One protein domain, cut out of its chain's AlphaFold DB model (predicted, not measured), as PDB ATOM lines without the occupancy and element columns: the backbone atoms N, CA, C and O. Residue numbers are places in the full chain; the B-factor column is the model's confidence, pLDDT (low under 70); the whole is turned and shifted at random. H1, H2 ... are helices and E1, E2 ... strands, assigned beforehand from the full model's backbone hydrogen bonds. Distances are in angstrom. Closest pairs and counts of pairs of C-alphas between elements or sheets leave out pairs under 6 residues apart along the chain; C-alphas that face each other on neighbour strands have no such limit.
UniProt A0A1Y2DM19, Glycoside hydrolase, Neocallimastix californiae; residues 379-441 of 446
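AT A GLANCE: This is residues 379 to 441 of the 446 residues of the protein "Glycoside hydrolase" of Neocallimastix californiae (UniProt A0A1Y2DM19). With little regular structure, two small hairpins, E1 with E2 and E3 with E4, mark the ends of the longest axis, joined by short helix H1 and a long looping stretch. The 63 printed residues run E1, E2, H1, E3, E4; class mixed, 23 residues in named elements. Both sheets are antiparallel. The whole is loose, radius of gyration of the C-alphas 13.9 A, spans 35 by 24 by 22 A.

HOW THE PARTS SIT: E1, residues 385 to 389, and E2, residues 392 to 395, form an antiparallel hairpin; N 387 and O 394, 2.8 A, are within hydrogen-bond range. H1, residues 398 to 402, has its O i to N i+4 pair within range. E3, residues 430 to 434, and E4, residues 437 to 440, form a hairpin, with N 432 and O 439 at 2.8 A. E1 and E3 are apart.

IN THESE COORDINATES: E1 starts at C-alpha 385 (-29.020, 46.874, -52.513) and spans 13.4 A, E2 10.0 A, H1 6.0 A, E3 13.4 A, E4 10.2 A, ending at C-alpha 440 (-20.787, 36.084, -37.963).

THE WHOLE: The farthest C-alphas, Asp 382 and Asn 436, are 39.1 A apart. The printed part has no cut. H1 to E3 is a long link. Residues 381 to 383, 399 to 413 and 426 to 427 have pLDDT under 70.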
ATOM      1  N   THR A 379     -28.105  51.526 -49.966       82.62
ATOM      2  CA  THR A 379     -29.467  51.062 -50.279       82.62
ATOM      3  C   THR A 379     -30.205  52.183 -51.003       82.62
ATOM      4  O   THR A 379     -30.246  53.304 -50.501       82.62
ATOM      5  N   GLY A 380     -30.749  51.888 -52.183       75.38
ATOM      6  CA  GLY A 380     -31.557  52.825 -52.959       75.38
ATOM      7  C   GLY A 380     -32.905  53.101 -52.294       75.38
ATOM      8  O   GLY A 380     -33.376  52.323 -51.465       75.38
ATOM      9  N   SER A 381     -33.550  54.200 -52.683       67.56
ATOM     10  CA  SER A 381     -34.886  54.576 -52.194       67.56
ATOM     11  C   SER A 381     -35.979  53.561 -52.556       67.56
ATOM     12  O   SER A 381     -37.000  53.498 -51.881       67.56
ATOM     13  N   ASP A 382     -35.749  52.732 -53.575       63.31
ATOM     14  CA  ASP A 382     -36.591  51.605 -53.998       63.31
ATOM     15  C   ASP A 382     -36.301  50.297 -53.227       63.31
ATOM     16  O   ASP A 382     -36.823  49.237 -53.571       63.31
ATOM     17  N   GLY A 383     -35.427  50.339 -52.216       66.56
ATOM     18  CA  GLY A 383     -34.999  49.172 -51.441       66.56
ATOM     19  C   GLY A 383     -33.928  48.312 -52.122       66.56
ATOM     20  O   GLY A 383     -33.492  47.309 -51.547       66.56
ATOM     21  N   SER A 384     -33.458  48.686 -53.317       78.25
ATOM     22  CA  SER A 384     -32.386  47.965 -54.003       78.25
ATOM     23  C   SER A 384     -31.061  48.062 -53.244       78.25
ATOM     24  O   SER A 384     -30.694  49.105 -52.704       78.25
ATOM     25  N   LYS A 385     -30.323  46.951 -53.182       78.88
ATOM     26  CA  LYS A 385     -29.020  46.874 -52.513       78.88
ATOM     27  C   LYS A 385     -27.906  47.096 -53.528       78.88
ATOM     28  O   LYS A 385     -27.958  46.538 -54.624       78.88
ATOM     29  N   TRP A 386     -26.908  47.886 -53.157       86.06
ATOM     30  CA  TRP A 386     -25.803  48.280 -54.028       86.06
ATOM     31  C   TRP A 386     -24.472  47.995 -53.358       86.06
ATOM     32  O   TRP A 386     -24.355  48.152 -52.147       86.06
ATOM     33  N   GLY A 387     -23.495  47.572 -54.148       80.06
ATOM     34  CA  GLY A 387     -22.102  47.411 -53.758       80.06
ATOM     35  C   GLY A 387     -21.196  48.255 -54.646       80.06
ATOM     36  O   GLY A 387     -21.646  48.904 -55.596       80.06
ATOM     37  N   TRP A 388     -19.903  48.248 -54.335       80.38
ATOM     38  CA  TRP A 388     -18.895  48.977 -55.096       80.38
ATOM     39  C   TRP A 388     -17.717  48.062 -55.417       80.38
ATOM     40  O   TRP A 388     -16.977  47.657 -54.522       80.38
ATOM     41  N   GLU A 389     -17.541  47.738 -56.696       79.81
ATOM     42  CA  GLU A 389     -16.486  46.851 -57.190       79.81
ATOM     43  C   GLU A 389     -15.911  47.407 -58.488       79.81
ATOM     44  O   GLU A 389     -16.637  47.974 -59.306       79.81
ATOM     45  N   ASN A 390     -14.606  47.226 -58.708       75.25
ATOM     46  CA  ASN A 390     -13.928  47.676 -59.929       75.25
ATOM     47  C   ASN A 390     -14.190  49.162 -60.253       75.25
ATOM     48  O   ASN A 390     -14.453  49.515 -61.401       75.25
ATOM     49  N   ASN A 391     -14.144  50.023 -59.227       73.12
ATOM     50  CA  ASN A 391     -14.348  51.475 -59.321       73.12
ATOM     51  C   ASN A 391     -15.711  51.919 -59.889       73.12
ATOM     52  O   ASN A 391     -15.821  53.015 -60.433       73.12
ATOM     53  N   LYS A 392     -16.756  51.099 -59.746       81.81
ATOM     54  CA  LYS A 392     -18.125  51.463 -60.130       81.81
ATOM     55  C   LYS A 392     -19.163  50.908 -59.160       81.81
ATOM     56  O   LYS A 392     -18.972  49.850 -58.557       81.81
ATOM     57  N   SER A 393     -20.301  51.592 -59.074       79.56
ATOM     58  CA  SER A 393     -21.493  51.058 -58.417       79.56
ATOM     59  C   SER A 393     -22.014  49.842 -59.174       79.56
ATOM     60  O   SER A 393     -22.156  49.859 -60.400       79.56
ATOM     61  N   CYS A 394     -22.348  48.798 -58.432       82.81
ATOM     62  CA  CYS A 394     -22.964  47.593 -58.956       82.81
ATOM     63  C   CYS A 394     -24.166  47.205 -58.092       82.81
ATOM     64  O   CYS A 394     -24.204  47.473 -56.890       82.81
ATOM     65  N   ARG A 395     -25.193  46.609 -58.699       87.69
ATOM     66  CA  ARG A 395     -26.379  46.170 -57.953       87.69
ATOM     67  C   ARG A 395     -26.090  44.820 -57.298       87.69
ATOM     68  O   ARG A 395     -25.468  43.952 -57.906       87.69
ATOM     69  N   ILE A 396     -26.542  44.614 -56.072       79.56
ATOM     70  CA  ILE A 396     -26.364  43.349 -55.355       79.56
ATOM     71  C   ILE A 396     -27.490  42.400 -55.751       79.56
ATOM     72  O   ILE A 396     -28.673  42.731 -55.646       79.56
ATOM     73  N   ASN A 397     -27.123  41.200 -56.201       78.06
ATOM     74  CA  ASN A 397     -28.084  40.139 -56.468       78.06
ATOM     75  C   ASN A 397     -28.401  39.414 -55.154       78.06
ATOM     76  O   ASN A 397     -27.720  38.464 -54.773       78.06
ATOM     77  N   THR A 398     -29.441  39.868 -54.460       70.25
ATOM     78  CA  THR A 398     -29.847  39.325 -53.155       70.25
ATOM     79  C   THR A 398     -30.188  37.834 -53.211       70.25
ATOM     80  O   THR A 398     -29.884  37.113 -52.269       70.25
ATOM     81  N   SER A 399     -30.714  37.327 -54.332       63.00
ATOM     82  CA  SER A 399     -30.957  35.889 -54.522       63.00
ATOM     83  C   SER A 399     -29.677  35.047 -54.621       63.00
ATOM     84  O   SER A 399     -29.650  33.945 -54.083       63.00
ATOM     85  N   LYS A 400     -28.604  35.553 -55.249       62.41
ATOM     86  CA  LYS A 400     -27.288  34.878 -55.292       62.41
ATOM     87  C   LYS A 400     -26.528  35.006 -53.973       62.41
ATOM     88  O   LYS A 400     -25.803  34.097 -53.596       62.41
ATOM     89  N   CYS A 401     -26.711  36.119 -53.269       62.59
ATOM     90  CA  CYS A 401     -26.079  36.358 -51.975       62.59
ATOM     91  C   CYS A 401     -26.728  35.581 -50.827       62.59
ATOM     92  O   CYS A 401     -26.052  35.268 -49.853       62.59
ATOM     93  N   ASN A 402     -28.006  35.223 -50.965       57.53
ATOM     94  CA  ASN A 402     -28.698  34.368 -50.005       57.53
ATOM     95  C   ASN A 402     -28.500  32.869 -50.290       57.53
ATOM     96  O   ASN A 402     -28.593  32.073 -49.363       57.53
ATOM     97  N   ASN A 403     -28.187  32.481 -51.532       49.78
ATOM     98  CA  ASN A 403     -28.010  31.089 -51.948       49.78
ATOM     99  C   ASN A 403     -26.732  30.917 -52.786       49.78
ATOM    100  O   ASN A 403     -26.783  31.054 -54.008       49.78
ATOM    101  N   ASN A 404     -25.605  30.625 -52.122       37.91
ATOM    102  CA  ASN A 404     -24.517  29.716 -52.545       37.91
ATOM    103  C   ASN A 404     -23.131  30.156 -52.028       37.91
ATOM    104  O   ASN A 404     -22.471  31.030 -52.580       37.91
ATOM    105  N   GLY A 405     -22.629  29.431 -51.026       46.12
ATOM    106  CA  GLY A 405     -21.387  28.667 -51.197       46.12
ATOM    107  C   GLY A 405     -20.022  29.362 -51.187       46.12
ATOM    108  O   GLY A 405     -19.044  28.634 -51.275       46.12
ATOM    109  N   ASN A 406     -19.900  30.686 -51.025       44.28
ATOM    110  CA  ASN A 406     -18.594  31.353 -50.843       44.28
ATOM    111  C   ASN A 406     -18.547  32.255 -49.591       44.28
ATOM    112  O   ASN A 406     -18.293  33.453 -49.652       44.28
ATOM    113  N   GLY A 407     -18.799  31.641 -48.431       52.25
ATOM    114  CA  GLY A 407     -17.988  31.784 -47.211       52.25
ATOM    115  C   GLY A 407     -17.756  33.147 -46.541       52.25
ATOM    116  O   GLY A 407     -16.908  33.193 -45.652       52.25
ATOM    117  N   ARG A 408     -18.438  34.240 -46.901       53.41
ATOM    118  CA  ARG A 408     -18.326  35.518 -46.168       53.41
ATOM    119  C   ARG A 408     -19.690  36.171 -45.927       53.41
ATOM    120  O   ARG A 408     -20.483  36.333 -46.848       53.41
ATOM    121  N   ALA A 409     -19.939  36.508 -44.670       57.31
ATOM    122  CA  ALA A 409     -21.086  37.226 -44.143       57.31
ATOM    123  C   ALA A 409     -20.955  38.750 -44.342       57.31
ATOM    124  O   ALA A 409     -20.036  39.246 -45.006       57.31
ATOM    125  N   THR A 410     -21.887  39.505 -43.753       54.19
ATOM    126  CA  THR A 410     -21.903  40.976 -43.728       54.19
ATOM    127  C   THR A 410     -20.534  41.549 -43.335       54.19
ATOM    128  O   THR A 410     -19.833  40.991 -42.492       54.19
ATOM    129  N   TYR A 411     -20.137  42.660 -43.964       53.31
ATOM    130  CA  TYR A 411     -18.844  43.335 -43.753       53.31
ATOM    131  C   TYR A 411     -17.595  42.502 -44.110       53.31
ATOM    132  O   TYR A 411     -16.480  42.890 -43.771       53.31
ATOM    133  N   GLY A 412     -17.751  41.382 -44.829       56.97
ATOM    134  CA  GLY A 412     -16.632  40.581 -45.332       56.97
ATOM    135  C   GLY A 412     -16.032  39.600 -44.320       56.97
ATOM    136  O   GLY A 412     -14.989  39.010 -44.610       56.97
ATOM    137  N   TYR A 413     -16.681  39.396 -43.171       68.94
ATOM    138  CA  TYR A 413     -16.264  38.428 -42.151       68.94
ATOM    139  C   TYR A 413     -16.686  36.998 -42.515       68.94
ATOM    140  O   TYR A 413     -17.699  36.819 -43.186       68.94
ATOM    141  N   PRO A 414     -15.953  35.954 -42.095       77.44
ATOM    142  CA  PRO A 414     -16.395  34.571 -42.269       77.44
ATOM    143  C   PRO A 414     -17.625  34.257 -41.398       77.44
ATOM    144  O   PRO A 414     -17.866  34.921 -40.390       77.44
ATOM    145  N   TYR A 415     -18.390  33.225 -41.757       81.75
ATOM    146  CA  TYR A 415     -19.379  32.646 -40.839       81.75
ATOM    147  C   TYR A 415     -18.690  31.762 -39.795       81.75
ATOM    148  O   TYR A 415     -17.708  31.091 -40.118       81.75
ATOM    149  N   CYS A 416     -19.215  31.737 -38.571       80.38
ATOM    150  CA  CYS A 416     -18.768  30.789 -37.552       80.38
ATOM    151  C   CYS A 416     -19.171  29.356 -37.937       80.38
ATOM    152  O   CYS A 416     -20.228  29.129 -38.537       80.38
ATOM    153  N   TYR A 417     -18.328  28.384 -37.599       83.69
ATOM    154  CA  TYR A 417     -18.631  26.960 -37.714       83.69
ATOM    155  C   TYR A 417     -19.598  26.505 -36.616       83.69
ATOM    156  O   TYR A 417     -20.435  25.636 -36.880       83.69
ATOM    157  N   GLY A 418     -19.488  27.079 -35.415       81.44
ATOM    158  CA  GLY A 418     -20.366  26.870 -34.271       81.44
ATOM    159  C   GLY A 418     -21.378  28.000 -34.051       81.44
ATOM    160  O   GLY A 418     -21.430  28.992 -34.776       81.44
ATOM    161  N   CYS A 419     -22.200  27.825 -33.016       89.75
ATOM    162  CA  CYS A 419     -23.358  28.674 -32.708       89.75
ATOM    163  C   CYS A 419     -23.202  29.484 -31.414       89.75
ATOM    164  O   CYS A 419     -24.179  29.975 -30.854       89.75
ATOM    165  N   GLN A 420     -21.974  29.594 -30.904       88.25
ATOM    166  CA  GLN A 420     -21.692  30.322 -29.670       88.25
ATOM    167  C   GLN A 420     -21.602  31.822 -29.952       88.25
ATOM    168  O   GLN A 420     -20.655  32.293 -30.581       88.25
ATOM    169  N   VAL A 421     -22.592  32.565 -29.462       89.75
ATOM    170  CA  VAL A 421     -22.621  34.025 -29.554       89.75
ATOM    171  C   VAL A 421     -21.704  34.611 -28.482       89.75
ATOM    172  O   VAL A 421     -21.935  34.420 -27.289       89.75
ATOM    173  N   THR A 422     -20.669  35.338 -28.894       89.69
ATOM    174  CA  THR A 422     -19.778  36.089 -27.995       89.69
ATOM    175  C   THR A 422     -20.194  37.551 -27.860       89.69
ATOM    176  O   THR A 422     -19.883  38.190 -26.857       89.69
ATOM    177  N   TYR A 423     -20.898  38.089 -28.858       82.44
ATOM    178  CA  TYR A 423     -21.351  39.478 -28.893       82.44
ATOM    179  C   TYR A 423     -22.531  39.648 -29.859       82.44
ATOM    180  O   TYR A 423     -22.572  39.008 -30.905       82.44
ATOM    181  N   THR A 424     -23.466  40.547 -29.553       86.31
ATOM    182  CA  THR A 424     -24.538  40.953 -30.476       86.31
ATOM    183  C   THR A 424     -24.431  42.455 -30.707       86.31
ATOM    184  O   THR A 424     -24.448  43.225 -29.748       86.31
ATOM    185  N   SER A 425     -24.291  42.882 -31.962       74.62
ATOM    186  CA  SER A 425     -24.197  44.302 -32.304       74.62
ATOM    187  C   SER A 425     -25.556  45.001 -32.261       74.62
ATOM    188  O   SER A 425     -26.610  44.372 -32.299       74.62
ATOM    189  N   ASN A 426     -25.530  46.335 -32.198       62.41
ATOM    190  CA  ASN A 426     -26.731  47.177 -32.102       62.41
ATOM    191  C   ASN A 426     -27.698  47.041 -33.297       62.41
ATOM    192  O   ASN A 426     -28.846  47.459 -33.204       62.41
ATOM    193  N   ASP A 427     -27.241  46.478 -34.415       65.81
ATOM    194  CA  ASP A 427     -28.034  46.139 -35.605       65.81
ATOM    195  C   ASP A 427     -28.638  44.718 -35.553       65.81
ATOM    196  O   ASP A 427     -29.261  44.273 -36.517       65.81
ATOM    197  N   GLY A 428     -28.475  44.007 -34.432       72.31
ATOM    198  CA  GLY A 428     -29.033  42.675 -34.193       72.31
ATOM    199  C   GLY A 428     -28.198  41.516 -34.743       72.31
ATOM    200  O   GLY A 428     -28.638  40.369 -34.670       72.31
ATOM    201  N   ILE A 429     -27.000  41.772 -35.284       78.44
ATOM    202  CA  ILE A 429     -26.123  40.711 -35.796       78.44
ATOM    203  C   ILE A 429     -25.421  40.011 -34.628       78.44
ATOM    204  O   ILE A 429     -24.793  40.648 -33.784       78.44
ATOM    205  N   CYS A 430     -25.510  38.681 -34.594       83.50
ATOM    206  CA  CYS A 430     -24.799  37.854 -33.624       83.50
ATOM    207  C   CYS A 430     -23.405  37.492 -34.149       83.50
ATOM    208  O   CYS A 430     -23.244  37.063 -35.293       83.50
ATOM    209  N   TRP A 431     -22.401  37.652 -33.298       89.56
ATOM    210  CA  TRP A 431     -20.988  37.422 -33.577       89.56
ATOM    211  C   TRP A 431     -20.456  36.291 -32.706       89.56
ATOM    212  O   TRP A 431     -20.883  36.127 -31.564       89.56
ATOM    213  N   GLY A 432     -19.507  35.536 -33.249       89.56
ATOM    214  CA  GLY A 432     -18.710  34.545 -32.538       89.56
ATOM    215  C   GLY A 432     -17.214  34.797 -32.729       89.56
ATOM    216  O   GLY A 432     -16.795  35.694 -33.469       89.56
ATOM    217  N   TRP A 433     -16.399  33.996 -32.047       87.69
ATOM    218  CA  TRP A 433     -14.941  34.042 -32.143       87.69
ATOM    219  C   TRP A 433     -14.383  32.634 -32.338       87.69
ATOM    220  O   TRP A 433     -14.455  31.801 -31.436       87.69
ATOM    221  N   GLU A 434     -13.809  32.368 -33.509       83.88
ATOM    222  CA  GLU A 434     -13.265  31.058 -33.875       83.88
ATOM    223  C   GLU A 434     -11.987  31.232 -34.698       83.88
ATOM    224  O   GLU A 434     -11.850  32.186 -35.463       83.88
ATOM    225  N   ASN A 435     -11.031  30.308 -34.563       78.19
ATOM    226  CA  ASN A 435      -9.766  30.343 -35.314       78.19
ATOM    227  C   ASN A 435      -9.036  31.705 -35.229       78.19
ATOM    228  O   ASN A 435      -8.530  32.211 -36.232       78.19
ATOM    229  N   ASN A 436      -9.009  32.307 -34.030       77.75
ATOM    230  CA  ASN A 436      -8.417  33.624 -33.748       77.75
ATOM    231  C   ASN A 436      -8.970  34.792 -34.586       77.75
ATOM    232  O   ASN A 436      -8.278  35.792 -34.760       77.75
ATOM    233  N   ASN A 437     -10.202  34.696 -35.094       78.75
ATOM    234  CA  ASN A 437     -10.853  35.778 -35.828       78.75
ATOM    235  C   ASN A 437     -12.331  35.923 -35.439       78.75
ATOM    236  O   ASN A 437     -12.996  34.952 -35.070       78.75
ATOM    237  N   SER A 438     -12.860  37.140 -35.586       82.56
ATOM    238  CA  SER A 438     -14.300  37.392 -35.496       82.56
ATOM    239  C   SER A 438     -15.031  36.736 -36.665       82.56
ATOM    240  O   SER A 438     -14.608  36.847 -37.820       82.56
ATOM    241  N   CYS A 439     -16.159  36.102 -36.369       84.44
ATOM    242  CA  CYS A 439     -17.036  35.483 -37.355       84.44
ATOM    243  C   CYS A 439     -18.500  35.844 -37.071       84.44
ATOM    244  O   CYS A 439     -18.865  36.179 -35.945       84.44
ATOM    245  N   VAL A 440     -19.348  35.810 -38.098       86.06
ATOM    246  CA  VAL A 440     -20.787  36.084 -37.963       86.06
ATOM    247  C   VAL A 440     -21.531  34.773 -37.720       86.06
ATOM    248  O   VAL A 440     -21.275  33.773 -38.393       86.06
ATOM    249  N   ILE A 441     -22.466  34.764 -36.772       84.25
ATOM    250  CA  ILE A 441     -23.301  33.600 -36.472       84.25
ATOM    251  C   ILE A 441     -24.362  33.459 -37.560       84.25
ATOM    252  O   ILE A 441     -25.088  34.400 -37.884       84.25
TER     253      ILE A 441